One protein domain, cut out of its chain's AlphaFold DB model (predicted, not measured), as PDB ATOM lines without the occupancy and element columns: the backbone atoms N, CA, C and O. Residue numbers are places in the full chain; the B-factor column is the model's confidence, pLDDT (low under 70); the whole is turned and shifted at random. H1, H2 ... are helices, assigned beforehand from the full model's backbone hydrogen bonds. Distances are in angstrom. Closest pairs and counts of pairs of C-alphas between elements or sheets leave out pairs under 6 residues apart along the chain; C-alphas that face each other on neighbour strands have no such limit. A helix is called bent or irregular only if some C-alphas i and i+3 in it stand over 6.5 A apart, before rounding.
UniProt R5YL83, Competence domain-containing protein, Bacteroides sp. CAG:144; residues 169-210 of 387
ATOM      1  N   GLU A 169     135.362 177.747 187.056       83.88
ATOM      2  CA  GLU A 169     136.734 178.196 186.826       83.88
ATOM      3  C   GLU A 169     137.780 177.122 187.148       83.88
ATOM      4  O   GLU A 169     138.669 176.874 186.325       83.88
ATOM      5  N   SER A 170     137.611 176.385 188.248       85.75
ATOM      6  CA  SER A 170     138.448 175.222 188.576       85.75
ATOM      7  C   SER A 170     138.334 174.128 187.506       85.75
ATOM      8  O   SER A 170     139.332 173.498 187.152       85.75
ATOM      9  N   LEU A 171     137.155 173.957 186.892       89.56
ATOM     10  CA  LEU A 171     136.964 173.031 185.768       89.56
ATOM     11  C   LEU A 171     137.827 173.402 184.547       89.56
ATOM     12  O   LEU A 171     138.429 172.523 183.921       89.56
ATOM     13  N   ILE A 172     137.903 174.692 184.198       89.19
ATOM     14  CA  ILE A 172     138.755 175.168 183.097       89.19
ATOM     15  C   ILE A 172     140.220 174.867 183.412       89.19
ATOM     16  O   ILE A 172     140.947 174.368 182.545       89.19
ATOM     17  N   LEU A 173     140.649 175.104 184.654       86.94
ATOM     18  CA  LEU A 173     142.005 174.785 185.076       86.94
ATOM     19  C   LEU A 173     142.304 173.286 184.963       86.94
ATOM     20  O   LEU A 173     143.360 172.921 184.447       86.94
ATOM     21  N   TRP A 174     141.388 172.407 185.373       90.06
ATOM     22  CA  TRP A 174     141.579 170.960 185.239       90.06
ATOM     23  C   TRP A 174     141.813 170.550 183.782       90.06
ATOM     24  O   TRP A 174     142.710 169.756 183.497       90.06
ATOM     25  N   PHE A 175     141.090 171.145 182.831       92.25
ATOM     26  CA  PHE A 175     141.337 170.895 181.411       92.25
ATOM     27  C   PHE A 175     142.673 171.445 180.911       92.25
ATOM     28  O   PHE A 175     143.364 170.760 180.151       92.25
ATOM     29  N   ILE A 176     143.064 172.646 181.343       89.56
ATOM     30  CA  ILE A 176     144.382 173.216 181.026       89.56
ATOM     31  C   ILE A 176     145.491 172.312 181.570       89.56
ATOM     32  O   ILE A 176     146.468 172.056 180.872       89.56
ATOM     33  N   LEU A 177     145.327 171.777 182.777       89.62
ATOM     34  CA  LEU A 177     146.259 170.835 183.383       89.62
ATOM     35  C   LEU A 177     146.378 169.542 182.583       89.62
ATOM     36  O   LEU A 177     147.487 169.105 182.281       89.62
ATOM     37  N   ILE A 178     145.250 168.943 182.207       90.06
ATOM     38  CA  ILE A 178     145.227 167.664 181.495       90.06
ATOM     39  C   ILE A 178     145.818 167.820 180.092       90.06
ATOM     40  O   ILE A 178     146.739 167.090 179.725       90.06
ATOM     41  N   PHE A 179     145.340 168.784 179.302       90.56
ATOM     42  CA  PHE A 179     145.796 168.962 177.921       90.56
ATOM     43  C   PHE A 179     147.140 169.685 177.820       90.56
ATOM     44  O   PHE A 179     147.967 169.326 176.981       90.56
ATOM     45  N   GLY A 180     147.396 170.664 178.685       87.25
ATOM     46  CA  GLY A 180     148.698 171.316 178.797       87.25
ATOM     47  C   GLY A 180     149.761 170.337 179.286       87.25
ATOM     48  O   GLY A 180     150.825 170.242 178.679       87.25
ATOM     49  N   GLY A 181     149.451 169.531 180.305       86.50
ATOM     50  CA  GLY A 181     150.322 168.463 180.792       86.50
ATOM     51  C   GLY A 181     150.612 167.429 179.706       86.50
ATOM     52  O   GLY A 181     151.771 167.076 179.489       86.50
ATOM     53  N   ALA A 182     149.593 167.023 178.942       86.44
ATOM     54  CA  ALA A 182     149.761 166.167 177.768       86.44
ATOM     55  C   ALA A 182     150.707 166.776 176.727       86.44
ATOM     56  O   ALA A 182     151.601 166.096 176.226       86.44
ATOM     57  N   ALA A 183     150.527 168.058 176.402       86.69
ATOM     58  CA  ALA A 183     151.356 168.762 175.431       86.69
ATOM     59  C   ALA A 183     152.814 168.871 175.902       86.69
ATOM     60  O   ALA A 183     153.735 168.662 175.111       86.69
ATOM     61  N   VAL A 184     153.043 169.139 177.189       86.81
ATOM     62  CA  VAL A 184     154.381 169.163 177.799       86.81
ATOM     63  C   VAL A 184     155.022 167.777 177.762       86.81
ATOM     64  O   VAL A 184     156.163 167.646 177.320       86.81
ATOM     65  N   PHE A 185     154.278 166.739 178.148       82.56
ATOM     66  CA  PHE A 185     154.746 165.355 178.126       82.56
ATOM     67  C   PHE A 185     155.115 164.898 176.709       82.56
ATOM     68  O   PHE A 185     156.168 164.306 176.496       82.56
ATOM     69  N   LEU A 186     154.291 165.226 175.710       80.62
ATOM     70  CA  LEU A 186     154.548 164.867 174.314       80.62
ATOM     71  C   LEU A 186     155.702 165.678 173.704       80.62
ATOM     72  O   LEU A 186     156.493 165.132 172.938       80.62
ATOM     73  N   SER A 187     155.832 166.962 174.049       82.31
ATOM     74  CA  SER A 187     156.867 167.848 173.494       82.31
ATOM     75  C   SER A 187     158.234 167.726 174.174       82.31
ATOM     76  O   SER A 187     159.221 168.182 173.603       82.31
ATOM     77  N   HIS A 188     158.311 167.120 175.366       80.75
ATOM     78  CA  HIS A 188     159.530 167.008 176.182       80.75
ATOM     79  C   HIS A 188     160.212 168.366 176.481       80.75
ATOM     80  O   HIS A 188     161.407 168.427 176.771       80.75
ATOM     81  N   GLN A 189     159.474 169.483 176.417       84.56
ATOM     82  CA  GLN A 189     160.033 170.827 176.603       84.56
ATOM     83  C   GLN A 189     159.890 171.327 178.045       84.56
ATOM     84  O   GLN A 189     158.792 171.620 178.516       84.56
ATOM     85  N   VAL A 190     161.026 171.557 178.716       81.69
ATOM     86  CA  VAL A 190     161.082 172.057 180.108       81.69
ATOM     87  C   VAL A 190     160.411 173.429 180.268       81.69
ATOM     88  O   VAL A 190     159.764 173.691 181.277       81.69
ATOM     89  N   LYS A 191     160.492 174.301 179.252       86.38
ATOM     90  CA  LYS A 191     159.837 175.625 179.276       86.38
ATOM     91  C   LYS A 191     158.313 175.520 179.389       86.38
ATOM     92  O   LYS A 191     157.703 176.325 180.087       86.38
ATOM     93  N   GLY A 192     157.714 174.519 178.741       84.50
ATOM     94  CA  GLY A 192     156.278 174.262 178.836       84.50
ATOM     95  C   GLY A 192     155.873 173.797 180.234       84.50
ATOM     96  O   GLY A 192     154.863 174.257 180.759       84.50
ATOM     97  N   LEU A 193     156.701 172.960 180.873       85.62
ATOM     98  CA  LEU A 193     156.482 172.524 182.254       85.62
ATOM     99  C   LEU A 193     156.515 173.704 183.234       85.62
ATOM    100  O   LEU A 193     155.627 173.826 184.070       85.62
ATOM    101  N   ILE A 194     157.507 174.592 183.099       86.00
ATOM    102  CA  ILE A 194     157.623 175.792 183.942       86.00
ATOM    103  C   ILE A 194     156.399 176.698 183.760       86.00
ATOM    104  O   ILE A 194     155.841 177.170 184.750       86.00
ATOM    105  N   GLY A 195     155.951 176.909 182.517       87.38
ATOM    106  CA  GLY A 195     154.746 177.692 182.228       87.38
ATOM    107  C   GLY A 195     153.485 177.096 182.859       87.38
ATOM    108  O   GLY A 195     152.726 177.816 183.502       87.38
ATOM    109  N   LEU A 196     153.300 175.776 182.745       88.06
ATOM    110  CA  LEU A 196     152.164 175.065 183.335       88.06
ATOM    111  C   LEU A 196     152.171 175.144 184.867       88.06
ATOM    112  O   LEU A 196     151.168 175.528 185.457       88.06
ATOM    113  N   LEU A 197     153.303 174.849 185.511       87.81
ATOM    114  CA  LEU A 197     153.426 174.922 186.971       87.81
ATOM    115  C   LEU A 197     153.233 176.350 187.500       87.81
ATOM    116  O   LEU A 197     152.606 176.532 188.539       87.81
ATOM    117  N   SER A 198     153.717 177.362 186.774       87.44
ATOM    118  CA  SER A 198     153.515 178.771 187.145       87.44
ATOM    119  C   SER A 198     152.037 179.168 187.078       87.44
ATOM    120  O   SER A 198     151.552 179.862 187.967       87.44
ATOM    121  N   PHE A 199     151.311 178.699 186.058       86.06
ATOM    122  CA  PHE A 199     149.871 178.933 185.925       86.06
ATOM    123  C   PHE A 199     149.070 178.250 187.044       86.06
ATOM    124  O   PHE A 199     148.181 178.862 187.626       86.06
ATOM    125  N   VAL A 200     149.428 177.010 187.389       86.75
ATOM    126  CA  VAL A 200     148.813 176.270 188.502       86.75
ATOM    127  C   VAL A 200     149.036 176.985 189.824       86.75
ATOM    128  O   VAL A 200     148.092 177.172 190.580       86.75
ATOM    129  N   LEU A 201     150.270 177.419 190.092       87.19
ATOM    130  CA  LEU A 201     150.591 178.147 191.313       87.19
ATOM    131  C   LEU A 201     149.784 179.447 191.408       87.19
ATOM    132  O   LEU A 201     149.219 179.734 192.456       87.19
ATOM    133  N   PHE A 202     149.698 180.207 190.313       86.31
ATOM    134  CA  PHE A 202     148.909 181.436 190.259       86.31
ATOM    135  C   PHE A 202     147.429 181.191 190.576       86.31
ATOM    136  O   PHE A 202     146.842 181.934 191.358       86.31
ATOM    137  N   PHE A 203     146.839 180.131 190.025       82.81
ATOM    138  CA  PHE A 203     145.446 179.794 190.294       82.81
ATOM    139  C   PHE A 203     145.219 179.303 191.727       82.81
ATOM    140  O   PHE A 203     144.289 179.768 192.372       82.81
ATOM    141  N   LEU A 204     146.088 178.436 192.260       83.19
ATOM    142  CA  LEU A 204     145.992 177.981 193.654       83.19
ATOM    143  C   LEU A 204     146.087 179.149 194.642       83.19
ATOM    144  O   LEU A 204     145.444 179.130 195.689       83.19
ATOM    145  N   ILE A 205     146.877 180.175 194.312       84.06
ATOM    146  CA  ILE A 205     146.930 181.415 195.087       84.06
ATOM    147  C   ILE A 205     145.571 182.125 195.044       84.06
ATOM    148  O   ILE A 205     145.070 182.509 196.091       84.06
ATOM    149  N   ILE A 206     144.946 182.274 193.871       81.06
ATOM    150  CA  ILE A 206     143.607 182.884 193.757       81.06
ATOM    151  C   ILE A 206     142.574 182.095 194.571       81.06
ATOM    152  O   ILE A 206     141.862 182.683 195.376       81.06
ATOM    153  N   GLU A 207     142.548 180.771 194.420       77.75
ATOM    154  CA  GLU A 207     141.584 179.888 195.087       77.75
ATOM    155  C   GLU A 207     141.757 179.891 196.616       77.75
ATOM    156  O   GLU A 207     140.780 179.870 197.353       77.75
ATOM    157  N   THR A 208     142.990 180.013 197.127       78.56
ATOM    158  CA  THR A 208     143.223 180.167 198.579       78.56
ATOM    159  C   THR A 208     142.785 181.521 199.135       78.56
ATOM    160  O   THR A 208     142.512 181.624 200.335       78.56
ATOM    161  N   PHE A 209     142.719 182.561 198.301       73.81
ATOM    162  CA  PHE A 209     142.154 183.849 198.698       73.81
ATOM    163  C   PHE A 209     140.624 183.859 198.640       73.81
ATOM    164  O   PHE A 209     140.008 184.584 199.426       73.81
ATOM    165  N   ASP A 210     140.016 183.030 197.790       66.00
ATOM    166  CA  ASP A 210     138.565 182.877 197.692       66.00
ATOM    167  C   ASP A 210     138.036 181.887 198.746       66.00
ATOM    168  O   ASP A 210     137.559 180.787 198.477       66.00
TER     169      ASP A 210
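Overview. This is residues 169 to 210 of the 387 residues of the protein "Competence domain-containing protein" of Bacteroides sp. CAG:144 (UniProt R5YL83). Two long helices, H1 and H2, lie side by side as a helical hairpin: H1 runs one way, the chain turns at residues 188 and 189, and H2 folds back alongside it. The pair makes one flat layer of 34 by 17 by 7 A, with residues 186 to 191 sticking out at the turn. The printed part has 42 residues, with two named helices in the order H1, H2 and no named strand, and its class is all helix. It is only just compact, close to loose, with a radius of gyration of the C-alphas of 10.9 A.

Along the chain. H1 spans residues 169 to 187 and measures 26.3 A from first to last C-alpha, beginning with C-alpha 169 at (136.734, 178.196, 186.826) and ending with C-alpha 187 at (156.867, 167.848, 173.494). His 188 and Gln 189 follow. H2 spans residues 190 to 209 and measures 29.0 A, ending with C-alpha 209 at (142.154, 183.849, 198.698). Asp 210 comes after it.

Arrangement. H1 and H2 touch, with 9 pairs of C-alphas within 8 A. Their closest C-alphas are those of Val 184 and Gly 192, 5.5 A apart. The two run opposite ways at a shallow tilt of 14 degrees, with their centres 11.3 A apart, and they form a helical hairpin. In both H1 and H2 every O i to N i+4 pair is within hydrogen-bond range, and neither helix is bent.

Size, cuts and confidence. The two C-alphas farthest apart are those of His 188 and Asp 210, at 34.0 A, while the first and last printed C-alphas, of Glu 169 and Asp 210, are 12.0 A apart. The printed part has no cut, and the link from H1 to H2 is tight. The mean pLDDT of the printed part is 85.0, and residue 210 is the one printed residue under 70.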